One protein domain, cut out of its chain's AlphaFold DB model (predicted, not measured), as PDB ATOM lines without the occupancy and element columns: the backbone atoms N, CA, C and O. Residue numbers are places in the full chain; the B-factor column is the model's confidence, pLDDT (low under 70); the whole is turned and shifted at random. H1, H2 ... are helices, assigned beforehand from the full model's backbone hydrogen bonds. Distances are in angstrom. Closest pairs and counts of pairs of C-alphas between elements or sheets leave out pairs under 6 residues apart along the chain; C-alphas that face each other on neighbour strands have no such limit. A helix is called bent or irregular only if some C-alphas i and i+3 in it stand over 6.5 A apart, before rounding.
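This is residues 3 to 40 and 98 to 233 of the 233 residues of the protein "Phosphate transporter family protein" of uncultured archaeon (UniProt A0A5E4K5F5). One very long helix, H4, makes the spine; H1 and H5, side by side, cross it on one side, and short H7 packs on another. Long H3 packs on H7, H2 packs on H4 as well, and H6 follows at the end of H5. The printed part is 174 residues with seven named helices, H1 to H7 in order, and no named strand: all helix. It is elongated, 64 by 34 by 28 A, and only just loose, close to compact, with a radius of gyration of the C-alphas of 19.0 A.

Find C-alpha 9 at (-24.254, 0.743, -58.737); H1 runs from there to residue 26, 25.8 A, only just irregular, with C-alphas 21 and 24 6.7 A apart. H2 is residues 30 to 37. H3, residues 98 to 127, spans 42.1 A with a kink of 29 degrees near residue 107. H4, residues 133 to 173, spans 58.8 A. H5 is residues 189 to 206, 24.8 A; H6 is residues 208 to 218, only just irregular, with C-alphas 215 and 218 6.6 A apart. H7, residues 223 to 231, ends at (-19.415, 1.417, -38.593).

Start at the hub, H4. Its residues 148 to 161 alone touch H1, at a steep tilt of 48 degrees; the closest C-alphas, of Gly 23 and Leu 153, are 4.4 A apart. H1 touches H5 at a shallow tilt of 12 degrees, opposite ways, closest at the C-alphas of Ala 17 and Gly 200, 4.4 A. H4 touches H2 with residues 158 to 169 alone, closest at the C-alphas of Gly 165 and Ala 32, 3.9 A. H4 touches H7 with residues 137 to 151 alone, closest at the C-alphas of Gln 144 and Phe 227, 4.5 A. H3 touches H7 with residues 113 to 124 alone, closest at the C-alphas of Gly 117 and Ala 229, 5.1 A; H3 and H4 are apart. H6 is close to H1 but not clearly touching. Every O i to N i+4 pair is within hydrogen-bond range in H5 and H7; the others have 12 of 14 in H1, 2 of 4 in H2, 24 of 26 in H3, 36 of 37 in H4 and 6 of 7 in H6.

Residues 41 to 97 are not printed; C-alphas 40 and 98 are 8.3 A apart across the cut. Of the links printed whole, H4 to H5, 15 residues, is long. pLDDT is under 70 at residue 3 and residues 28 to 38, 175 to 186 and 217 to 220.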
ATOM      1  N   ALA A   3     -20.886  -4.258 -53.151       66.50
ATOM      2  CA  ALA A   3     -20.458  -5.610 -52.777       66.50
ATOM      3  C   ALA A   3     -21.552  -6.413 -52.041       66.50
ATOM      4  O   ALA A   3     -21.738  -7.598 -52.301       66.50
ATOM      5  N   THR A   4     -22.316  -5.754 -51.162       73.06
ATOM      6  CA  THR A   4     -23.408  -6.362 -50.380       73.06
ATOM      7  C   THR A   4     -24.748  -6.398 -51.127       73.06
ATOM      8  O   THR A   4     -25.734  -6.906 -50.591       73.06
ATOM      9  N   LYS A   5     -24.795  -5.878 -52.366       75.56
ATOM     10  CA  LYS A   5     -25.984  -5.794 -53.235       75.56
ATOM     11  C   LYS A   5     -27.188  -5.090 -52.589       75.56
ATOM     12  O   LYS A   5     -28.334  -5.421 -52.884       75.56
ATOM     13  N   VAL A   6     -26.933  -4.128 -51.698       76.56
ATOM     14  CA  VAL A   6     -27.991  -3.351 -51.021       76.56
ATOM     15  C   VAL A   6     -28.566  -2.271 -51.935       76.56
ATOM     16  O   VAL A   6     -29.773  -2.052 -51.948       76.56
ATOM     17  N   LEU A   7     -27.711  -1.631 -52.733       79.38
ATOM     18  CA  LEU A   7     -28.078  -0.601 -53.703       79.38
ATOM     19  C   LEU A   7     -27.532  -0.948 -55.085       79.38
ATOM     20  O   LEU A   7     -26.499  -1.613 -55.208       79.38
ATOM     21  N   SER A   8     -28.216  -0.463 -56.125       84.44
ATOM     22  CA  SER A   8     -27.684  -0.525 -57.482       84.44
ATOM     23  C   SER A   8     -26.428   0.351 -57.602       84.44
ATOM     24  O   SER A   8     -26.320   1.362 -56.901       84.44
ATOM     25  N   PRO A   9     -25.488  -0.003 -58.495       80.69
ATOM     26  CA  PRO A   9     -24.254   0.743 -58.737       80.69
ATOM     27  C   PRO A   9     -24.416   2.260 -58.807       80.69
ATOM     28  O   PRO A   9     -23.779   2.978 -58.041       80.69
ATOM     29  N   LEU A  10     -25.317   2.736 -59.670       83.50
ATOM     30  CA  LEU A  10     -25.524   4.163 -59.888       83.50
ATOM     31  C   LEU A  10     -26.022   4.858 -58.616       83.50
ATOM     32  O   LEU A  10     -25.479   5.883 -58.230       83.50
ATOM     33  N   LYS A  11     -26.986   4.257 -57.904       86.50
ATOM     34  CA  LYS A  11     -27.517   4.822 -56.653       86.50
ATOM     35  C   LYS A  11     -26.455   4.879 -55.556       86.50
ATOM     36  O   LYS A  11     -26.380   5.870 -54.838       86.50
ATOM     37  N   ALA A  12     -25.630   3.837 -55.438       84.88
ATOM     38  CA  ALA A  12     -24.547   3.800 -54.460       84.88
ATOM     39  C   ALA A  12     -23.489   4.880 -54.745       84.88
ATOM     40  O   ALA A  12     -23.068   5.570 -53.821       84.88
ATOM     41  N   VAL A  13     -23.103   5.062 -56.013       86.69
ATOM     42  CA  VAL A  13     -22.126   6.083 -56.425       86.69
ATOM     43  C   VAL A  13     -22.692   7.496 -56.269       86.69
ATOM     44  O   VAL A  13     -22.008   8.346 -55.709       86.69
ATOM     45  N   SER A  14     -23.939   7.751 -56.682       88.69
ATOM     46  CA  SER A  14     -24.594   9.055 -56.493       88.69
ATOM     47  C   SER A  14     -24.672   9.447 -55.022       88.69
ATOM     48  O   SER A  14     -24.379  10.585 -54.666       88.69
ATOM     49  N   MET A  15     -25.045   8.503 -54.156       90.69
ATOM     50  CA  MET A  15     -25.142   8.768 -52.728       90.69
ATOM     51  C   MET A  15     -23.763   9.019 -52.107       90.69
ATOM     52  O   MET A  15     -23.607   9.980 -51.361       90.69
ATOM     53  N   ALA A  16     -22.754   8.213 -52.456       88.69
ATOM     54  CA  ALA A  16     -21.381   8.448 -52.015       88.69
ATOM     55  C   ALA A  16     -20.867   9.818 -52.484       88.69
ATOM     56  O   ALA A  16     -20.320  10.561 -51.683       88.69
ATOM     57  N   ALA A  17     -21.102  10.196 -53.744       89.50
ATOM     58  CA  ALA A  17     -20.711  11.498 -54.284       89.50
ATOM     59  C   ALA A  17     -21.379  12.666 -53.539       89.50
ATOM     60  O   ALA A  17     -20.711  13.649 -53.225       89.50
ATOM     61  N   PHE A  18     -22.668  12.544 -53.206       92.25
ATOM     62  CA  PHE A  18     -23.390  13.551 -52.426       92.25
ATOM     63  C   PHE A  18     -22.812  13.713 -51.014       92.25
ATOM     64  O   PHE A  18     -22.458  14.822 -50.620       92.25
ATOM     65  N   PHE A  19     -22.653  12.622 -50.259       91.06
ATOM     66  CA  PHE A  19     -22.062  12.702 -48.919       91.06
ATOM     67  C   PHE A  19     -20.592  13.128 -48.962       91.06
ATOM     68  O   PHE A  19     -20.140  13.830 -48.058       91.06
ATOM     69  N   ASN A  20     -19.875  12.796 -50.038       90.69
ATOM     70  CA  ASN A  20     -18.505  13.243 -50.234       90.69
ATOM     71  C   ASN A  20     -18.391  14.747 -50.521       90.69
ATOM     72  O   ASN A  20     -17.399  15.367 -50.148       90.69
ATOM     73  N   LEU A  21     -19.408  15.337 -51.149       90.81
ATOM     74  CA  LEU A  21     -19.517  16.782 -51.337       90.81
ATOM     75  C   LEU A  21     -19.890  17.490 -50.025       90.81
ATOM     76  O   LEU A  21     -19.350  18.545 -49.708       90.81
ATOM     77  N   VAL A  22     -20.814  16.918 -49.251       90.38
ATOM     78  CA  VAL A  22     -21.339  17.552 -48.031       90.38
ATOM     79  C   VAL A  22     -20.368  17.450 -46.853       90.38
ATOM     80  O   VAL A  22     -20.232  18.410 -46.103       90.38
ATOM     81  N   GLY A  23     -19.670  16.322 -46.688       87.75
ATOM     82  CA  GLY A  23     -18.789  16.066 -45.538       87.75
ATOM     83  C   GLY A  23     -17.818  17.208 -45.239       87.75
ATOM     84  O   GLY A  23     -17.896  17.800 -44.162       87.75
ATOM     85  N   PRO A  24     -16.979  17.616 -46.201       86.06
ATOM     86  CA  PRO A  24     -16.007  18.684 -45.984       86.06
ATOM     87  C   PRO A  24     -16.607  20.047 -45.605       86.06
ATOM     88  O   PRO A  24     -15.890  20.883 -45.069       86.06
ATOM     89  N   LEU A  25     -17.894  20.287 -45.891       84.62
ATOM     90  CA  LEU A  25     -18.593  21.535 -45.556       84.62
ATOM     91  C   LEU A  25     -19.154  21.535 -44.128       84.62
ATOM     92  O   LEU A  25     -19.362  22.599 -43.553       84.62
ATOM     93  N   VAL A  26     -19.425  20.353 -43.568       82.25
ATOM     94  CA  VAL A  26     -20.076  20.191 -42.256       82.25
ATOM     95  C   VAL A  26     -19.054  20.012 -41.133       82.25
ATOM     96  O   VAL A  26     -19.300  20.425 -40.000       82.25
ATOM     97  N   PHE A  27     -17.902  19.408 -41.428       73.19
ATOM     98  CA  PHE A  27     -16.882  19.085 -40.432       73.19
ATOM     99  C   PHE A  27     -15.701  20.068 -40.493       73.19
ATOM    100  O   PHE A  27     -15.240  20.437 -41.569       73.19
ATOM    101  N   GLY A  28     -15.212  20.494 -39.320       67.69
ATOM    102  CA  GLY A  28     -14.171  21.523 -39.181       67.69
ATOM    103  C   GLY A  28     -12.796  21.139 -39.745       67.69
ATOM    104  O   GLY A  28     -12.572  20.014 -40.161       67.69
ATOM    105  N   THR A  29     -11.835  22.064 -39.721       68.81
ATOM    106  CA  THR A  29     -10.559  21.986 -40.469       68.81
ATOM    107  C   THR A  29      -9.349  21.502 -39.651       68.81
ATOM    108  O   THR A  29      -8.199  21.788 -39.990       68.81
ATOM    109  N   ALA A  30      -9.571  20.772 -38.556       66.44
ATOM    110  CA  ALA A  30      -8.523  20.442 -37.584       66.44
ATOM    111  C   ALA A  30      -7.382  19.550 -38.130       66.44
ATOM    112  O   ALA A  30      -6.241  19.683 -37.698       66.44
ATOM    113  N   ILE A  31      -7.642  18.661 -39.093       66.00
ATOM    114  CA  ILE A  31      -6.626  17.781 -39.711       66.00
ATOM    115  C   ILE A  31      -5.789  18.553 -40.739       66.00
ATOM    116  O   ILE A  31      -4.620  18.254 -40.970       66.00
ATOM    117  N   ALA A  32      -6.354  19.592 -41.345       64.25
ATOM    118  CA  ALA A  32      -5.634  20.386 -42.330       64.25
ATOM    119  C   ALA A  32      -4.444  21.140 -41.711       64.25
ATOM    120  O   ALA A  32      -3.409  21.303 -42.355       64.25
ATOM    121  N   THR A  33      -4.548  21.549 -40.443       64.50
ATOM    122  CA  THR A  33      -3.457  22.239 -39.736       64.50
ATOM    123  C   THR A  33      -2.294  21.305 -39.389       64.50
ATOM    124  O   THR A  33      -1.143  21.741 -39.410       64.50
ATOM    125  N   THR A  34      -2.565  20.021 -39.125       66.06
ATOM    126  CA  THR A  34      -1.538  19.014 -38.804       66.06
ATOM    127  C   THR A  34      -0.788  18.535 -40.045       66.06
ATOM    128  O   THR A  34       0.434  18.394 -39.995       66.06
ATOM    129  N   MET A  35      -1.474  18.410 -41.188       65.94
ATOM    130  CA  MET A  35      -0.832  18.155 -42.489       65.94
ATOM    131  C   MET A  35       0.118  19.288 -42.900       65.94
ATOM    132  O   MET A  35       1.100  19.052 -43.597       65.94
ATOM    133  N   GLY A  36      -0.158  20.508 -42.424       59.50
ATOM    134  CA  GLY A  36       0.570  21.717 -42.779       59.50
ATOM    135  C   GLY A  36       1.989  21.848 -42.220       59.50
ATOM    136  O   GLY A  36       2.855  22.454 -42.841       59.50
ATOM    137  N   LYS A  37       2.207  21.333 -41.008       62.62
ATOM    138  CA  LYS A  37       3.401  21.644 -40.200       62.62
ATOM    139  C   LYS A  37       4.127  20.413 -39.660       62.62
ATOM    140  O   LYS A  37       5.190  20.554 -39.072       62.62
ATOM    141  N   GLY A  38       3.542  19.222 -39.800       69.31
ATOM    142  CA  GLY A  38       4.020  18.030 -39.100       69.31
ATOM    143  C   GLY A  38       5.080  17.205 -39.832       69.31
ATOM    144  O   GLY A  38       5.736  16.402 -39.184       69.31
ATOM    145  N   ILE A  39       5.237  17.351 -41.155       76.19
ATOM    146  CA  ILE A  39       5.962  16.354 -41.976       76.19
ATOM    147  C   ILE A  39       7.319  16.871 -42.475       76.19
ATOM    148  O   ILE A  39       8.298  16.125 -42.467       76.19
ATOM    149  N   ILE A  40       7.396  18.137 -42.889       77.50
ATOM    150  CA  ILE A  40       8.599  18.752 -43.471       77.50
ATOM    151  C   ILE A  40       8.837  20.126 -42.861       77.50
ATOM    152  O   ILE A  40       7.875  20.825 -42.533       77.50
ATOM    153  N   GLY A  98       6.968  13.156 -37.079       78.19
ATOM    154  CA  GLY A  98       5.723  13.319 -37.825       78.19
ATOM    155  C   GLY A  98       5.478  12.167 -38.792       78.19
ATOM    156  O   GLY A  98       4.375  11.620 -38.838       78.19
ATOM    157  N   VAL A  99       6.521  11.749 -39.514       81.69
ATOM    158  CA  VAL A  99       6.458  10.577 -40.402       81.69
ATOM    159  C   VAL A  99       6.203   9.303 -39.597       81.69
ATOM    160  O   VAL A  99       5.327   8.524 -39.965       81.69
ATOM    161  N   GLU A 100       6.898   9.117 -38.474       83.94
ATOM    162  CA  GLU A 100       6.713   7.972 -37.578       83.94
ATOM    163  C   GLU A 100       5.269   7.872 -37.082       83.94
ATOM    164  O   GLU A 100       4.665   6.806 -37.158       83.94
ATOM    165  N   THR A 101       4.674   8.994 -36.667       82.31
ATOM    166  CA  THR A 101       3.273   9.033 -36.225       82.31
ATOM    167  C   THR A 101       2.324   8.571 -37.335       82.31
ATOM    168  O   THR A 101       1.419   7.774 -37.090       82.31
ATOM    169  N   ILE A 102       2.538   9.018 -38.577       82.00
ATOM    170  CA  ILE A 102       1.715   8.611 -39.727       82.00
ATOM    171  C   ILE A 102       1.857   7.109 -39.996       82.00
ATOM    172  O   ILE A 102       0.850   6.419 -40.164       82.00
ATOM    173  N   VAL A 103       3.092   6.598 -40.003       83.62
ATOM    174  CA  VAL A 103       3.388   5.171 -40.214       83.62
ATOM    175  C   VAL A 103       2.785   4.314 -39.097       83.62
ATOM    176  O   VAL A 103       2.206   3.262 -39.365       83.62
ATOM    177  N   LEU A 104       2.838   4.783 -37.849       87.38
ATOM    178  CA  LEU A 104       2.225   4.113 -36.707       87.38
ATOM    179  C   LEU A 104       0.703   4.013 -36.882       87.38
ATOM    180  O   LEU A 104       0.143   2.918 -36.819       87.38
ATOM    181  N   PHE A 105       0.020   5.127 -37.163       84.56
ATOM    182  CA  PHE A 105      -1.437   5.128 -37.357       84.56
ATOM    183  C   PHE A 105      -1.885   4.310 -38.570       84.56
ATOM    184  O   PHE A 105      -2.990   3.766 -38.570       84.56
ATOM    185  N   MET A 106      -1.035   4.165 -39.580       83.50
ATOM    186  CA  MET A 106      -1.264   3.306 -40.741       83.50
ATOM    187  C   MET A 106      -1.330   1.816 -40.373       83.50
ATOM    188  O   MET A 106      -2.100   1.081 -40.985       83.50
ATOM    189  N   VAL A 107      -0.587   1.371 -39.356       87.69
ATOM    190  CA  VAL A 107      -0.651  -0.012 -38.848       87.69
ATOM    191  C   VAL A 107      -1.723  -0.164 -37.771       87.69
ATOM    192  O   VAL A 107      -2.448  -1.157 -37.738       87.69
ATOM    193  N   VAL A 108      -1.853   0.829 -36.895       89.81
ATOM    194  CA  VAL A 108      -2.768   0.772 -35.751       89.81
ATOM    195  C   VAL A 108      -4.229   0.898 -36.192       89.81
ATOM    196  O   VAL A 108      -5.081   0.179 -35.669       89.81
ATOM    197  N   SER A 109      -4.546   1.751 -37.175       89.44
ATOM    198  CA  SER A 109      -5.943   1.982 -37.580       89.44
ATOM    199  C   SER A 109      -6.641   0.751 -38.178       89.44
ATOM    200  O   SER A 109      -7.759   0.475 -37.738       89.44
ATOM    201  N   PRO A 110      -6.034  -0.068 -39.069       89.50
ATOM    202  CA  PRO A 110      -6.676  -1.300 -39.529       89.50
ATOM    203  C   PRO A 110      -6.881  -2.319 -38.405       89.50
ATOM    204  O   PRO A 110      -7.892  -3.015 -38.399       89.50
ATOM    205  N   ILE A 111      -5.954  -2.402 -37.441       92.44
ATOM    206  CA  ILE A 111      -6.056  -3.329 -36.303       92.44
ATOM    207  C   ILE A 111      -7.226  -2.931 -35.402       92.44
ATOM    208  O   ILE A 111      -8.067  -3.769 -35.078       92.44
ATOM    209  N   ILE A 112      -7.316  -1.650 -35.036       91.19
ATOM    210  CA  ILE A 112      -8.430  -1.129 -34.235       91.19
ATOM    211  C   ILE A 112      -9.755  -1.330 -34.979       91.19
ATOM    212  O   ILE A 112     -10.702  -1.861 -34.398       91.19
ATOM    213  N   GLY A 113      -9.809  -0.982 -36.268       88.94
ATOM    214  CA  GLY A 113     -10.996  -1.181 -37.101       88.94
ATOM    215  C   GLY A 113     -11.425  -2.650 -37.166       88.94
ATOM    216  O   GLY A 113     -12.611  -2.952 -37.046       88.94
ATOM    217  N   LEU A 114     -10.472  -3.583 -37.267       89.38
ATOM    218  CA  LEU A 114     -10.744  -5.022 -37.253       89.38
ATOM    219  C   LEU A 114     -11.312  -5.484 -35.908       89.38
ATOM    220  O   LEU A 114     -12.308  -6.205 -35.892       89.38
ATOM    221  N   ILE A 115     -10.715  -5.063 -34.789       91.88
ATOM    222  CA  ILE A 115     -11.170  -5.432 -33.440       91.88
ATOM    223  C   ILE A 115     -12.590  -4.910 -33.195       91.88
ATOM    224  O   ILE A 115     -13.472  -5.671 -32.789       91.88
ATOM    225  N   ILE A 116     -12.829  -3.628 -33.485       90.44
ATOM    226  CA  ILE A 116     -14.135  -2.989 -33.300       90.44
ATOM    227  C   ILE A 116     -15.170  -3.625 -34.233       90.44
ATOM    228  O   ILE A 116     -16.245  -4.019 -33.779       90.44
ATOM    229  N   GLY A 117     -14.845  -3.798 -35.517       87.50
ATOM    230  CA  GLY A 117     -15.737  -4.410 -36.502       87.50
ATOM    231  C   GLY A 117     -16.101  -5.854 -36.149       87.50
ATOM    232  O   GLY A 117     -17.262  -6.250 -36.279       87.50
ATOM    233  N   PHE A 118     -15.144  -6.630 -35.633       87.62
ATOM    234  CA  PHE A 118     -15.384  -7.985 -35.135       87.62
ATOM    235  C   PHE A 118     -16.326  -7.990 -33.926       87.62
ATOM    236  O   PHE A 118     -17.289  -8.760 -33.898       87.62
ATOM    237  N   PHE A 119     -16.105  -7.100 -32.956       89.69
ATOM    238  CA  PHE A 119     -16.966  -6.985 -31.781       89.69
ATOM    239  C   PHE A 119     -18.397  -6.559 -32.147       89.69
ATOM    240  O   PHE A 119     -19.360  -7.168 -31.680       89.69
ATOM    241  N   PHE A 120     -18.557  -5.580 -33.046       86.06
ATOM    242  CA  PHE A 120     -19.870  -5.182 -33.565       86.06
ATOM    243  C   PHE A 120     -20.576  -6.333 -34.282       86.06
ATOM    244  O   PHE A 120     -21.763  -6.572 -34.043       86.06
ATOM    245  N   ALA A 121     -19.853  -7.091 -35.110       84.88
ATOM    246  CA  ALA A 121     -20.414  -8.254 -35.786       84.88
ATOM    247  C   ALA A 121     -20.901  -9.311 -34.782       84.88
ATOM    248  O   ALA A 121     -22.002  -9.843 -34.943       84.88
ATOM    249  N   LEU A 122     -20.128  -9.588 -33.723       87.06
ATOM    250  CA  LEU A 122     -20.533 -10.492 -32.640       87.06
ATOM    251  C   LEU A 122     -21.782  -9.993 -31.909       87.06
ATOM    252  O   LEU A 122     -22.699 -10.780 -31.667       87.06
ATOM    253  N   LEU A 123     -21.837  -8.702 -31.583       87.06
ATOM    254  CA  LEU A 123     -22.970  -8.097 -30.885       87.06
ATOM    255  C   LEU A 123     -24.249  -8.234 -31.713       87.06
ATOM    256  O   LEU A 123     -25.265  -8.692 -31.193       87.06
ATOM    257  N   ILE A 124     -24.188  -7.940 -33.014       84.56
ATOM    258  CA  ILE A 124     -25.321  -8.099 -33.936       84.56
ATOM    259  C   ILE A 124     -25.736  -9.568 -34.036       84.56
ATOM    260  O   ILE A 124     -26.918  -9.881 -33.903       84.56
ATOM    261  N   MET A 125     -24.786 -10.489 -34.230       82.69
ATOM    262  CA  MET A 125     -25.101 -11.919 -34.315       82.69
ATOM    263  C   MET A 125     -25.753 -12.436 -33.030       82.69
ATOM    264  O   MET A 125     -26.691 -13.226 -33.098       82.69
ATOM    265  N   ARG A 126     -25.303 -11.969 -31.860       87.25
ATOM    266  CA  ARG A 126     -25.864 -12.370 -30.567       87.25
ATOM    267  C   ARG A 126     -27.242 -11.758 -30.327       87.25
ATOM    268  O   ARG A 126     -28.164 -12.492 -29.971       87.25
ATOM    269  N   ALA A 127     -27.401 -10.456 -30.566       84.44
ATOM    270  CA  ALA A 127     -28.657  -9.730 -30.380       84.44
ATOM    271  C   ALA A 127     -29.781 -10.264 -31.281       84.44
ATOM    272  O   ALA A 127     -30.917 -10.400 -30.836       84.44
ATOM    273  N   PHE A 128     -29.456 -10.636 -32.521       81.25
ATOM    274  CA  PHE A 128     -30.423 -11.132 -33.502       81.25
ATOM    275  C   PHE A 128     -30.408 -12.661 -33.669       81.25
ATOM    276  O   PHE A 128     -31.025 -13.184 -34.594       81.25
ATOM    277  N   SER A 129     -29.756 -13.397 -32.761       77.94
ATOM    278  CA  SER A 129     -29.608 -14.864 -32.836       77.94
ATOM    279  C   SER A 129     -30.933 -15.635 -32.872       77.94
ATOM    280  O   SER A 129     -30.988 -16.730 -33.427       77.94
ATOM    281  N   LYS A 130     -32.004 -15.073 -32.297       77.50
ATOM    282  CA  LYS A 130     -33.327 -15.710 -32.193       77.50
ATOM    283  C   LYS A 130     -34.356 -15.189 -33.201       77.50
ATOM    284  O   LYS A 130     -35.491 -15.657 -33.190       77.50
ATOM    285  N   SER A 131     -34.018 -14.196 -34.025       79.00
ATOM    286  CA  SER A 131     -34.996 -13.562 -34.922       79.00
ATOM    287  C   SER A 131     -34.961 -14.169 -36.329       79.00
ATOM    288  O   SER A 131     -33.958 -14.725 -36.772       79.00
ATOM    289  N   HIS A 132     -36.079 -14.067 -37.053       77.88
ATOM    290  CA  HIS A 132     -36.201 -14.665 -38.381       77.88
ATOM    291  C   HIS A 132     -35.240 -13.998 -39.397       77.88
ATOM    292  O   HIS A 132     -35.244 -12.764 -39.515       77.88
ATOM    293  N   PRO A 133     -34.455 -14.773 -40.180       74.69
ATOM    294  CA  PRO A 133     -33.421 -14.234 -41.068       74.69
ATOM    295  C   PRO A 133     -33.909 -13.195 -42.085       74.69
ATOM    296  O   PRO A 133     -33.167 -12.269 -42.417       74.69
ATOM    297  N   SER A 134     -35.151 -13.302 -42.579       75.38
ATOM    298  CA  SER A 134     -35.687 -12.355 -43.572       75.38
ATOM    299  C   SER A 134     -35.926 -10.956 -42.987       75.38
ATOM    300  O   SER A 134     -35.541  -9.960 -43.604       75.38
ATOM    301  N   THR A 135     -36.486 -10.874 -41.778       76.25
ATOM    302  CA  THR A 135     -36.783  -9.609 -41.093       76.25
ATOM    303  C   THR A 135     -35.498  -8.899 -40.691       76.25
ATOM    304  O   THR A 135     -35.367  -7.694 -40.910       76.25
ATOM    305  N   ILE A 136     -34.516  -9.640 -40.168       78.62
ATOM    306  CA  ILE A 136     -33.206  -9.086 -39.806       78.62
ATOM    307  C   ILE A 136     -32.516  -8.510 -41.045       78.62
ATOM    308  O   ILE A 136     -32.031  -7.382 -41.018       78.62
ATOM    309  N   ASN A 137     -32.505  -9.254 -42.154       78.88
ATOM    310  CA  ASN A 137     -31.839  -8.814 -43.376       78.88
ATOM    311  C   ASN A 137     -32.457  -7.516 -43.924       78.88
ATOM    312  O   ASN A 137     -31.732  -6.649 -44.402       78.88
ATOM    313  N   HIS A 138     -33.776  -7.331 -43.801       80.00
ATOM    314  CA  HIS A 138     -34.439  -6.076 -44.175       80.00
ATOM    315  C   HIS A 138     -33.969  -4.881 -43.332       80.00
ATOM    316  O   HIS A 138     -33.610  -3.839 -43.883       80.00
ATOM    317  N   HIS A 139     -33.904  -5.037 -42.007       83.06
ATOM    318  CA  HIS A 139     -33.457  -3.973 -41.098       83.06
ATOM    319  C   HIS A 139     -31.966  -3.665 -41.267       83.06
ATOM    320  O   HIS A 139     -31.583  -2.503 -41.395       83.06
ATOM    321  N   ILE A 140     -31.127  -4.699 -41.364       83.06
ATOM    322  CA  ILE A 140     -29.679  -4.553 -41.548       83.06
ATOM    323  C   ILE A 140     -29.351  -3.862 -42.873       83.06
ATOM    324  O   ILE A 140     -28.422  -3.066 -42.923       83.06
ATOM    325  N   ARG A 141     -30.121  -4.090 -43.942       82.44
ATOM    326  CA  ARG A 141     -29.938  -3.365 -45.211       82.44
ATOM    327  C   ARG A 141     -30.187  -1.862 -45.073       82.44
ATOM    328  O   ARG A 141     -29.450  -1.068 -45.658       82.44
ATOM    329  N   ARG A 142     -31.198  -1.460 -44.293       83.69
ATOM    330  CA  ARG A 142     -31.467  -0.041 -43.997       83.69
ATOM    331  C   ARG A 142     -30.360   0.566 -43.142       83.69
ATOM    332  O   ARG A 142     -29.850   1.626 -43.489       83.69
ATOM    333  N   LEU A 143     -29.941  -0.137 -42.092       86.00
ATOM    334  CA  LEU A 143     -28.846   0.297 -41.224       86.00
ATOM    335  C   LEU A 143     -27.519   0.402 -41.981       86.00
ATOM    336  O   LEU A 143     -26.838   1.409 -41.857       86.00
ATOM    337  N   GLN A 144     -27.198  -0.567 -42.845       85.44
ATOM    338  CA  GLN A 144     -26.030  -0.485 -43.727       85.44
ATOM    339  C   GLN A 144     -26.113   0.744 -44.630       85.44
ATOM    340  O   GLN A 144     -25.106   1.397 -44.875       85.44
ATOM    341  N   THR A 145     -27.312   1.093 -45.103       86.06
ATOM    342  CA  THR A 145     -27.467   2.279 -45.947       86.06
ATOM    343  C   THR A 145     -27.070   3.559 -45.221       86.06
ATOM    344  O   THR A 145     -26.347   4.387 -45.773       86.06
ATOM    345  N   LEU A 146     -27.491   3.669 -43.964       88.56
ATOM    346  CA  LEU A 146     -27.135   4.778 -43.096       88.56
ATOM    347  C   LEU A 146     -25.636   4.769 -42.745       88.56
ATOM    348  O   LEU A 146     -24.983   5.798 -42.886       88.56
ATOM    349  N   SER A 147     -25.067   3.620 -42.364       86.88
ATOM    350  CA  SER A 147     -23.636   3.525 -42.038       86.88
ATOM    351  C   SER A 147     -22.742   3.858 -43.223       86.88
ATOM    352  O   SER A 147     -21.791   4.611 -43.048       86.88
ATOM    353  N   SER A 148     -23.048   3.402 -44.444       86.69
ATOM    354  CA  SER A 148     -22.217   3.777 -45.596       86.69
ATOM    355  C   SER A 148     -22.302   5.274 -45.920       86.69
ATOM    356  O   SER A 148     -21.348   5.832 -46.465       86.69
ATOM    357  N   ALA A 149     -23.432   5.929 -45.626       88.25
ATOM    358  CA  ALA A 149     -23.571   7.376 -45.770       88.25
ATOM    359  C   ALA A 149     -22.677   8.121 -44.767       88.25
ATOM    360  O   ALA A 149     -21.907   8.991 -45.171       88.25
ATOM    361  N   PHE A 150     -22.707   7.720 -43.491       88.44
ATOM    362  CA  PHE A 150     -21.808   8.248 -42.459       88.44
ATOM    363  C   PHE A 150     -20.332   7.980 -42.770       88.44
ATOM    364  O   PHE A 150     -19.506   8.885 -42.649       88.44
ATOM    365  N   TYR A 151     -20.001   6.775 -43.234       89.25
ATOM    366  CA  TYR A 151     -18.653   6.432 -43.682       89.25
ATOM    367  C   TYR A 151     -18.203   7.333 -44.839       89.25
ATOM    368  O   TYR A 151     -17.113   7.885 -44.801       89.25
ATOM    369  N   SER A 152     -19.048   7.556 -45.853       88.50
ATOM    370  CA  SER A 152     -18.701   8.437 -46.984       88.50
ATOM    371  C   SER A 152     -18.462   9.881 -46.518       88.50
ATOM    372  O   SER A 152     -17.476  10.512 -46.891       88.50
ATOM    373  N   LEU A 153     -19.319  10.383 -45.627       89.88
ATOM    374  CA  LEU A 153     -19.230  11.726 -45.052       89.88
ATOM    375  C   LEU A 153     -17.914  11.948 -44.278       89.88
ATOM    376  O   LEU A 153     -17.216  12.944 -44.489       89.88
ATOM    377  N   THR A 154     -17.557  11.007 -43.402       87.75
ATOM    378  CA  THR A 154     -16.321  11.052 -42.600       87.75
ATOM    379  C   THR A 154     -15.081  10.825 -43.462       87.75
ATOM    380  O   THR A 154     -14.101  11.566 -43.352       87.75
ATOM    381  N   HIS A 155     -15.141   9.876 -44.394       86.69
ATOM    382  CA  HIS A 155     -14.088   9.618 -45.367       86.69
ATOM    383  C   HIS A 155     -13.772  10.876 -46.184       86.69
ATOM    384  O   HIS A 155     -12.621  11.310 -46.239       86.69
ATOM    385  N   ALA A 156     -14.777  11.524 -46.774       87.75
ATOM    386  CA  ALA A 156     -14.549  12.733 -47.558       87.75
ATOM    387  C   ALA A 156     -14.015  13.893 -46.730       87.75
ATOM    388  O   ALA A 156     -13.118  14.592 -47.189       87.75
ATOM    389  N   THR A 157     -14.503  14.057 -45.503       87.50
ATOM    390  CA  THR A 157     -13.971  15.039 -44.556       87.50
ATOM    391  C   THR A 157     -12.466  14.846 -44.348       87.50
ATOM    392  O   THR A 157     -11.689  15.786 -44.522       87.50
ATOM    393  N   ASN A 158     -12.034  13.615 -44.060       87.88
ATOM    394  CA  ASN A 158     -10.626  13.286 -43.842       87.88
ATOM    395  C   ASN A 158      -9.765  13.509 -45.094       87.88
ATOM    396  O   ASN A 158      -8.634  13.986 -44.993       87.88
ATOM    397  N   HIS A 159     -10.275  13.155 -46.274       85.50
ATOM    398  CA  HIS A 159      -9.562  13.352 -47.536       85.50
ATOM    399  C   HIS A 159      -9.462  14.829 -47.920       85.50
ATOM    400  O   HIS A 159      -8.382  15.299 -48.274       85.50
ATOM    401  N   ALA A 160     -10.556  15.577 -47.796       86.69
ATOM    402  CA  ALA A 160     -10.598  16.983 -48.154       86.69
ATOM    403  C   ALA A 160      -9.678  17.812 -47.260       86.69
ATOM    404  O   ALA A 160      -8.936  18.640 -47.772       86.69
ATOM    405  N   GLN A 161      -9.641  17.542 -45.951       85.88
ATOM    406  CA  GLN A 161      -8.757  18.270 -45.039       85.88
ATOM    407  C   GLN A 161      -7.268  18.102 -45.375       85.88
ATOM    408  O   GLN A 161      -6.504  19.047 -45.202       85.88
ATOM    409  N   LYS A 162      -6.842  16.952 -45.914       84.81
ATOM    410  CA  LYS A 162      -5.450  16.758 -46.364       84.81
ATOM    411  C   LYS A 162      -5.114  17.663 -47.547       84.81
ATOM    412  O   LYS A 162      -4.105  18.362 -47.517       84.81
ATOM    413  N   THR A 163      -5.995  17.706 -48.543       86.50
ATOM    414  CA  THR A 163      -5.846  18.586 -49.711       86.50
ATOM    415  C   THR A 163      -5.919  20.061 -49.316       86.50
ATOM    416  O   THR A 163      -5.079  20.854 -49.734       86.50
ATOM    417  N   MET A 164      -6.870  20.429 -48.450       87.12
ATOM    418  CA  MET A 164      -6.983  21.782 -47.906       87.12
ATOM    419  C   MET A 164      -5.721  22.189 -47.140       87.12
ATOM    420  O   MET A 164      -5.294  23.329 -47.266       87.12
ATOM    421  N   GLY A 165      -5.113  21.272 -46.378       82.62
ATOM    422  CA  GLY A 165      -3.867  21.514 -45.653       82.62
ATOM    423  C   GLY A 165      -2.720  21.900 -46.583       82.62
ATOM    424  O   GLY A 165      -2.056  22.903 -46.343       82.62
ATOM    425  N   ILE A 166      -2.544  21.177 -47.693       83.69
ATOM    426  CA  ILE A 166      -1.513  21.501 -48.693       83.69
ATOM    427  C   ILE A 166      -1.781  22.850 -49.359       83.69
ATOM    428  O   ILE A 166      -0.870  23.667 -49.478       83.69
ATOM    429  N   ILE A 167      -3.027  23.112 -49.761       84.62
ATOM    430  CA  ILE A 167      -3.397  24.400 -50.364       84.62
ATOM    431  C   ILE A 167      -3.168  25.542 -49.367       84.62
ATOM    432  O   ILE A 167      -2.667  26.598 -49.740       84.62
ATOM    433  N   ALA A 168      -3.488  25.333 -48.091       80.00
ATOM    434  CA  ALA A 168      -3.300  26.335 -47.053       80.00
ATOM    435  C   ALA A 168      -1.812  26.654 -46.828       80.00
ATOM    436  O   ALA A 168      -1.456  27.826 -46.731       80.00
ATOM    437  N   ILE A 169      -0.931  25.646 -46.822       77.19
ATOM    438  CA  ILE A 169       0.522  25.873 -46.804       77.19
ATOM    439  C   ILE A 169       0.958  26.683 -48.029       77.19
ATOM    440  O   ILE A 169       1.724  27.633 -47.893       77.19
ATOM    441  N   LEU A 170       0.476  26.320 -49.221       79.88
ATOM    442  CA  LEU A 170       0.842  26.998 -50.463       79.88
ATOM    443  C   LEU A 170       0.456  28.484 -50.422       79.88
ATOM    444  O   LEU A 170       1.269  29.344 -50.765       79.88
ATOM    445  N   LEU A 171      -0.750  28.798 -49.946       78.88
ATOM    446  CA  LEU A 171      -1.222  30.175 -49.765       78.88
ATOM    447  C   LEU A 171      -0.351  30.956 -48.771       78.88
ATOM    448  O   LEU A 171       0.014  32.099 -49.039       78.88
ATOM    449  N   VAL A 172       0.052  30.322 -47.665       74.62
ATOM    450  CA  VAL A 172       0.978  30.926 -46.696       74.62
ATOM    451  C   VAL A 172       2.362  31.157 -47.318       74.62
ATOM    452  O   VAL A 172       2.931  32.231 -47.141       74.62
ATOM    453  N   SER A 173       2.887  30.200 -48.092       72.25
ATOM    454  CA  SER A 173       4.209  30.302 -48.735       72.25
ATOM    455  C   SER A 173       4.285  31.401 -49.802       72.25
ATOM    456  O   SER A 173       5.340  31.986 -50.021       72.25
ATOM    457  N   THR A 174       3.158  31.726 -50.438       72.75
ATOM    458  CA  THR A 174       3.073  32.720 -51.520       72.75
ATOM    459  C   THR A 174       2.706  34.120 -51.028       72.75
ATOM    460  O   THR A 174       2.510  35.022 -51.837       72.75
ATOM    461  N   SER A 175       2.613  34.336 -49.706       62.75
ATOM    462  CA  SER A 175       2.101  35.578 -49.091       62.75
ATOM    463  C   SER A 175       0.674  35.957 -49.536       62.75
ATOM    464  O   SER A 175       0.204  37.065 -49.264       62.75
ATOM    465  N   ALA A 176      -0.049  35.036 -50.182       56.88
ATOM    466  CA  ALA A 176      -1.410  35.223 -50.656       56.88
ATOM    467  C   ALA A 176      -2.399  35.045 -49.489       56.88
ATOM    468  O   ALA A 176      -3.006  33.998 -49.278       56.88
ATOM    469  N   SER A 177      -2.559  36.123 -48.722       51.47
ATOM    470  CA  SER A 177      -3.797  36.445 -48.001       51.47
ATOM    471  C   SER A 177      -4.186  35.595 -46.782       51.47
ATOM    472  O   SER A 177      -5.375  35.400 -46.577       51.47
ATOM    473  N   THR A 178      -3.270  35.158 -45.908       50.47
ATOM    474  CA  THR A 178      -3.648  34.840 -44.506       50.47
ATOM    475  C   THR A 178      -2.472  35.014 -43.532       50.47
ATOM    476  O   THR A 178      -1.508  34.251 -43.593       50.47
ATOM    477  N   PRO A 179      -2.517  35.982 -42.593       51.12
ATOM    478  CA  PRO A 179      -1.613  35.985 -41.446       51.12
ATOM    479  C   PRO A 179      -1.819  34.709 -40.619       51.12
ATOM    480  O   PRO A 179      -2.951  34.248 -40.450       51.12
ATOM    481  N   LEU A 180      -0.739  34.154 -40.065       53.03
ATOM    482  CA  LEU A 180      -0.795  33.109 -39.039       53.03
ATOM    483  C   LEU A 180      -1.453  33.680 -37.773       53.03
ATOM    484  O   LEU A 180      -0.780  34.159 -36.865       53.03
ATOM    485  N   THR A 181      -2.780  33.659 -37.710       47.62
ATOM    486  CA  THR A 181      -3.513  34.065 -36.510       47.62
ATOM    487  C   THR A 181      -3.386  32.969 -35.449       47.62
ATOM    488  O   THR A 181      -3.430  31.775 -35.752       47.62
ATOM    489  N   SER A 182      -3.291  33.353 -34.177       41.94
ATOM    490  CA  SER A 182      -3.138  32.481 -32.997       41.94
ATOM    491  C   SER A 182      -4.237  31.416 -32.784       41.94
ATOM    492  O   SER A 182      -4.173  30.659 -31.820       41.94
ATOM    493  N   LYS A 183      -5.232  31.320 -33.681       46.34
ATOM    494  CA  LYS A 183      -6.363  30.373 -33.643       46.34
ATOM    495  C   LYS A 183      -6.324  29.264 -34.714       46.34
ATOM    496  O   LYS A 183      -7.266  28.481 -34.789       46.34
ATOM    497  N   GLY A 184      -5.260  29.160 -35.515       54.66
ATOM    498  CA  GLY A 184      -5.097  28.130 -36.559       54.66
ATOM    499  C   GLY A 184      -4.914  28.724 -37.959       54.66
ATOM    500  O   GLY A 184      -4.947  29.941 -38.107       54.66
ATOM    501  N   LEU A 185      -4.705  27.886 -38.987       59.25
ATOM    502  CA  LEU A 185      -4.759  28.339 -40.387       59.25
ATOM    503  C   LEU A 185      -6.237  28.521 -40.777       59.25
ATOM    504  O   LEU A 185      -6.948  27.515 -40.862       59.25
ATOM    505  N   PRO A 186      -6.726  29.752 -41.013       66.00
ATOM    506  CA  PRO A 186      -8.073  29.940 -41.517       66.00
ATOM    507  C   PRO A 186      -8.100  29.497 -42.979       66.00
ATOM    508  O   PRO A 186      -7.509  30.135 -43.846       66.00
ATOM    509  N   ILE A 187      -8.756  28.372 -43.250       75.88
ATOM    510  CA  ILE A 187      -8.889  27.846 -44.610       75.88
ATOM    511  C   ILE A 187     -10.027  28.605 -45.289       75.88
ATOM    512  O   ILE A 187     -11.151  28.571 -44.781       75.88
ATOM    513  N   PRO A 188      -9.772  29.291 -46.416       82.69
ATOM    514  CA  PRO A 188     -10.812  30.024 -47.114       82.69
ATOM    515  C   PRO A 188     -11.946  29.100 -47.554       82.69
ATOM    516  O   PRO A 188     -11.706  27.990 -48.032       82.69
ATOM    517  N   LEU A 189     -13.184  29.588 -47.478       83.62
ATOM    518  CA  LEU A 189     -14.364  28.810 -47.862       83.62
ATOM    519  C   LEU A 189     -14.293  28.321 -49.316       83.62
ATOM    520  O   LEU A 189     -14.722  27.207 -49.602       83.62
ATOM    521  N   TRP A 190     -13.692  29.099 -50.222       86.62
ATOM    522  CA  TRP A 190     -13.501  28.669 -51.608       86.62
ATOM    523  C   TRP A 190     -12.620  27.416 -51.710       86.62
ATOM    524  O   TRP A 190     -12.945  26.528 -52.487       86.62
ATOM    525  N   VAL A 191     -11.576  27.279 -50.878       87.50
ATOM    526  CA  VAL A 191     -10.719  26.077 -50.849       87.50
ATOM    527  C   VAL A 191     -11.534  24.869 -50.400       87.50
ATOM    528  O   VAL A 191     -11.434  23.797 -51.001       87.50
ATOM    529  N   ILE A 192     -12.365  25.052 -49.370       87.94
ATOM    530  CA  ILE A 192     -13.237  24.002 -48.834       87.94
ATOM    531  C   ILE A 192     -14.201  23.522 -49.925       87.94
ATOM    532  O   ILE A 192     -14.262  22.327 -50.212       87.94
ATOM    533  N   VAL A 193     -14.902  24.457 -50.573       90.25
ATOM    534  CA  VAL A 193     -15.873  24.168 -51.636       90.25
ATOM    535  C   VAL A 193     -15.199  23.527 -52.851       90.25
ATOM    536  O   VAL A 193     -15.714  22.539 -53.369       90.25
ATOM    537  N   SER A 194     -14.033  24.015 -53.282       91.62
ATOM    538  CA  SER A 194     -13.283  23.428 -54.398       91.62
ATOM    539  C   SER A 194     -12.835  21.995 -54.101       91.62
ATOM    540  O   SER A 194     -13.009  21.119 -54.946       91.62
ATOM    541  N   CYS A 195     -12.314  21.724 -52.897       90.56
ATOM    542  CA  CYS A 195     -11.925  20.369 -52.493       90.56
ATOM    543  C   CYS A 195     -13.140  19.435 -52.412       90.56
ATOM    544  O   CYS A 195     -13.092  18.311 -52.910       90.56
ATOM    545  N   ALA A 196     -14.240  19.909 -51.821       91.12
ATOM    546  CA  ALA A 196     -15.488  19.163 -51.726       91.12
ATOM    547  C   ALA A 196     -16.042  18.803 -53.113       91.12
ATOM    548  O   ALA A 196     -16.377  17.646 -53.373       91.12
ATOM    549  N   ALA A 197     -16.080  19.779 -54.024       92.25
ATOM    550  CA  ALA A 197     -16.521  19.583 -55.399       92.25
ATOM    551  C   ALA A 197     -15.624  18.583 -56.137       92.25
ATOM    552  O   ALA A 197     -16.137  17.660 -56.766       92.25
ATOM    553  N   ALA A 198     -14.299  18.709 -56.014       92.12
ATOM    554  CA  ALA A 198     -13.352  17.799 -56.651       92.12
ATOM    555  C   ALA A 198     -13.529  16.346 -56.178       92.12
ATOM    556  O   ALA A 198     -13.582  15.435 -57.004       92.12
ATOM    557  N   ILE A 199     -13.687  16.113 -54.869       90.38
ATOM    558  CA  ILE A 199     -13.892  14.762 -54.321       90.38
ATOM    559  C   ILE A 199     -15.265  14.215 -54.726       90.38
ATOM    560  O   ILE A 199     -15.360  13.058 -55.145       90.38
ATOM    561  N   GLY A 200     -16.325  15.022 -54.638       90.38
ATOM    562  CA  GLY A 200     -17.676  14.624 -55.040       90.38
ATOM    563  C   GLY A 200     -17.747  14.233 -56.520       90.38
ATOM    564  O   GLY A 200     -18.189  13.129 -56.852       90.38
ATOM    565  N   LEU A 201     -17.229  15.087 -57.407       91.75
ATOM    566  CA  LEU A 201     -17.170  14.829 -58.849       91.75
ATOM    567  C   LEU A 201     -16.257  13.638 -59.171       91.75
ATOM    568  O   LEU A 201     -16.650  12.754 -59.930       91.75
ATOM    569  N   GLY A 202     -15.077  13.554 -58.551       89.25
ATOM    570  CA  GLY A 202     -14.156  12.429 -58.730       89.25
ATOM    571  C   GLY A 202     -14.770  11.091 -58.310       89.25
ATOM    572  O   GLY A 202     -14.617  10.088 -59.009       89.25
ATOM    573  N   THR A 203     -15.549  11.080 -57.226       88.75
ATOM    574  CA  THR A 203     -16.296   9.894 -56.774       88.75
ATOM    575  C   THR A 203     -17.333   9.471 -57.811       88.75
ATOM    576  O   THR A 203     -17.452   8.281 -58.108       88.75
ATOM    577  N   PHE A 204     -18.054  10.440 -58.382       88.00
ATOM    578  CA  PHE A 204     -19.107  10.180 -59.357       88.00
ATOM    579  C   PHE A 204     -18.564   9.659 -60.695       88.00
ATOM    580  O   PHE A 204     -19.042   8.642 -61.197       88.00
ATOM    581  N   PHE A 205     -17.546  10.320 -61.256       87.81
ATOM    582  CA  PHE A 205     -17.015  10.002 -62.587       87.81
ATOM    583  C   PHE A 205     -15.923   8.923 -62.576       87.81
ATOM    584  O   PHE A 205     -15.885   8.072 -63.463       87.81
ATOM    585  N   GLY A 206     -15.027   8.936 -61.586       80.12
ATOM    586  CA  GLY A 206     -13.827   8.091 -61.561       80.12
ATOM    587  C   GLY A 206     -13.921   6.860 -60.657       80.12
ATOM    588  O   GLY A 206     -13.178   5.893 -60.854       80.12
ATOM    589  N   GLY A 207     -14.839   6.853 -59.685       75.88
ATOM    590  CA  GLY A 207     -14.878   5.841 -58.624       75.88
ATOM    591  C   GLY A 207     -15.277   4.434 -59.081       75.88
ATOM    592  O   GLY A 207     -14.895   3.446 -58.451       75.88
ATOM    593  N   TRP A 208     -16.009   4.300 -60.194       79.62
ATOM    594  CA  TRP A 208     -16.607   3.018 -60.587       79.62
ATOM    595  C   TRP A 208     -15.581   1.905 -60.836       79.62
ATOM    596  O   TRP A 208     -15.801   0.761 -60.431       79.62
ATOM    597  N   ARG A 209     -14.446   2.229 -61.468       77.88
ATOM    598  CA  ARG A 209     -13.419   1.240 -61.829       77.88
ATOM    599  C   ARG A 209     -12.849   0.540 -60.592       77.88
ATOM    600  O   ARG A 209     -12.794  -0.687 -60.561       77.88
ATOM    601  N   ILE A 210     -12.521   1.312 -59.556       78.69
ATOM    602  CA  ILE A 210     -11.992   0.802 -58.283       78.69
ATOM    603  C   ILE A 210     -13.093   0.091 -57.485       78.69
ATOM    604  O   ILE A 210     -12.879  -1.013 -56.981       78.69
ATOM    605  N   VAL A 211     -14.301   0.672 -57.418       78.50
ATOM    606  CA  VAL A 211     -15.446   0.073 -56.705       78.50
ATOM    607  C   VAL A 211     -15.773  -1.313 -57.255       78.50
ATOM    608  O   VAL A 211     -16.040  -2.234 -56.481       78.50
ATOM    609  N   LYS A 212     -15.716  -1.495 -58.579       78.00
ATOM    610  CA  LYS A 212     -15.938  -2.795 -59.215       78.00
ATOM    611  C   LYS A 212     -14.892  -3.824 -58.776       78.00
ATOM    612  O   LYS A 212     -15.274  -4.943 -58.430       78.00
ATOM    613  N   THR A 213     -13.609  -3.458 -58.738       78.56
ATOM    614  CA  THR A 213     -12.538  -4.348 -58.258       78.56
ATOM    615  C   THR A 213     -12.759  -4.749 -56.802       78.56
ATOM    616  O   THR A 213     -12.795  -5.942 -56.504       78.56
ATOM    617  N   MET A 214     -12.999  -3.781 -55.914       78.25
ATOM    618  CA  MET A 214     -13.240  -4.044 -54.490       78.25
ATOM    619  C   MET A 214     -14.477  -4.922 -54.264       78.25
ATOM    620  O   MET A 214     -14.448  -5.856 -53.465       78.25
ATOM    621  N   ALA A 215     -15.559  -4.669 -55.004       71.88
ATOM    622  CA  ALA A 215     -16.811  -5.401 -54.847       71.88
ATOM    623  C   ALA A 215     -16.782  -6.829 -55.413       71.88
ATOM    624  O   ALA A 215     -17.542  -7.674 -54.942       71.88
ATOM    625  N   GLN A 216     -15.964  -7.099 -56.436       70.94
ATOM    626  CA  GLN A 216     -15.981  -8.381 -57.152       70.94
ATOM    627  C   GLN A 216     -14.782  -9.284 -56.845       70.94
ATOM    628  O   GLN A 216     -14.936 -10.502 -56.916       70.94
ATOM    629  N   ARG A 217     -13.608  -8.718 -56.531       66.38
ATOM    630  CA  ARG A 217     -12.344  -9.473 -56.448       66.38
ATOM    631  C   ARG A 217     -11.777  -9.646 -55.039       66.38
ATOM    632  O   ARG A 217     -10.941 -10.520 -54.870       66.38
ATOM    633  N   VAL A 218     -12.209  -8.853 -54.054       66.38
ATOM    634  CA  VAL A 218     -11.574  -8.845 -52.720       66.38
ATOM    635  C   VAL A 218     -12.319  -9.738 -51.724       66.38
ATOM    636  O   VAL A 218     -11.779 -10.751 -51.301       66.38
ATOM    637  N   THR A 219     -13.578  -9.443 -51.383       67.00
ATOM    638  CA  THR A 219     -14.344 -10.276 -50.429       67.00
ATOM    639  C   THR A 219     -15.848 -10.222 -50.683       67.00
ATOM    640  O   THR A 219     -16.418  -9.144 -50.862       67.00
ATOM    641  N   ARG A 220     -16.529 -11.375 -50.621       67.88
ATOM    642  CA  ARG A 220     -18.000 -11.437 -50.648       67.88
ATOM    643  C   ARG A 220     -18.562 -11.142 -49.257       67.88
ATOM    644  O   ARG A 220     -18.643 -12.036 -48.420       67.88
ATOM    645  N   LEU A 221     -18.966  -9.896 -49.026       73.75
ATOM    646  CA  LEU A 221     -19.542  -9.462 -47.752       73.75
ATOM    647  C   LEU A 221     -21.058  -9.683 -47.711       73.75
ATOM    648  O   LEU A 221     -21.782  -9.352 -48.654       73.75
ATOM    649  N   ARG A 222     -21.553 -10.194 -46.581       79.19
ATOM    650  CA  ARG A 222     -22.987 -10.172 -46.251       79.19
ATOM    651  C   ARG A 222     -23.374  -8.797 -45.679       79.19
ATOM    652  O   ARG A 222     -22.516  -8.131 -45.101       79.19
ATOM    653  N   PRO A 223     -24.646  -8.360 -45.768       74.88
ATOM    654  CA  PRO A 223     -25.054  -7.026 -45.310       74.88
ATOM    655  C   PRO A 223     -24.692  -6.696 -43.854       74.88
ATOM    656  O   PRO A 223     -24.255  -5.586 -43.576       74.88
ATOM    657  N   TYR A 224     -24.784  -7.662 -42.931       77.25
ATOM    658  CA  TYR A 224     -24.416  -7.441 -41.522       77.25
ATOM    659  C   TYR A 224     -22.907  -7.247 -41.322       77.25
ATOM    660  O   TYR A 224     -22.493  -6.449 -40.485       77.25
ATOM    661  N   GLN A 225     -22.085  -7.937 -42.119       80.38
ATOM    662  CA  GLN A 225     -20.630  -7.757 -42.122       80.38
ATOM    663  C   GLN A 225     -20.275  -6.394 -42.712       80.38
ATOM    664  O   GLN A 225     -19.424  -5.701 -42.171       80.38
ATOM    665  N   GLY A 226     -20.978  -5.985 -43.776       78.06
ATOM    666  CA  GLY A 226     -20.834  -4.658 -44.370       78.06
ATOM    667  C   GLY A 226     -21.175  -3.538 -43.389       78.06
ATOM    668  O   GLY A 226     -20.372  -2.636 -43.216       78.06
ATOM    669  N   PHE A 227     -22.312  -3.631 -42.691       81.88
ATOM    670  CA  PHE A 227     -22.683  -2.663 -41.653       81.88
ATOM    671  C   PHE A 227     -21.643  -2.588 -40.526       81.88
ATOM    672  O   PHE A 227     -21.264  -1.493 -40.122       81.88
ATOM    673  N   SER A 228     -21.159  -3.737 -40.047       80.62
ATOM    674  CA  SER A 228     -20.161  -3.779 -38.967       80.62
ATOM    675  C   SER A 228     -18.841  -3.138 -39.398       80.62
ATOM    676  O   SER A 228     -18.302  -2.322 -38.661       80.62
ATOM    677  N   ALA A 229     -18.366  -3.451 -40.609       80.12
ATOM    678  CA  ALA A 229     -17.134  -2.893 -41.163       80.12
ATOM    679  C   ALA A 229     -17.235  -1.382 -41.433       80.12
ATOM    680  O   ALA A 229     -16.309  -0.637 -41.133       80.12
ATOM    681  N   GLU A 230     -18.361  -0.918 -41.979       82.38
ATOM    682  CA  GLU A 230     -18.589   0.505 -42.266       82.38
ATOM    683  C   GLU A 230     -18.767   1.336 -40.985       82.38
ATOM    684  O   GLU A 230     -18.463   2.519 -40.991       82.38
ATOM    685  N   THR A 231     -19.241   0.733 -39.890       82.81
ATOM    686  CA  THR A 231     -19.415   1.417 -38.593       82.81
ATOM    687  C   THR A 231     -18.112   1.480 -37.791       82.81
ATOM    688  O   THR A 231     -17.944   2.366 -36.961       82.81
ATOM    689  N   SER A 232     -17.190   0.541 -38.017       80.94
ATOM    690  CA  SER A 232     -15.883   0.503 -37.352       80.94
ATOM    691  C   SER A 232     -14.787   1.300 -38.064       80.94
ATOM    692  O   SER A 232     -13.658   1.308 -37.574       80.94
ATOM    693  N   SER A 233     -15.086   1.877 -39.232       76.25
ATOM    694  CA  SER A 233     -14.145   2.621 -40.082       76.25
ATOM    695  C   SER A 233     -14.313   4.123 -39.904       76.25
ATOM    696  O   SER A 233     -13.275   4.817 -39.857       76.25
TER     697      SER A 233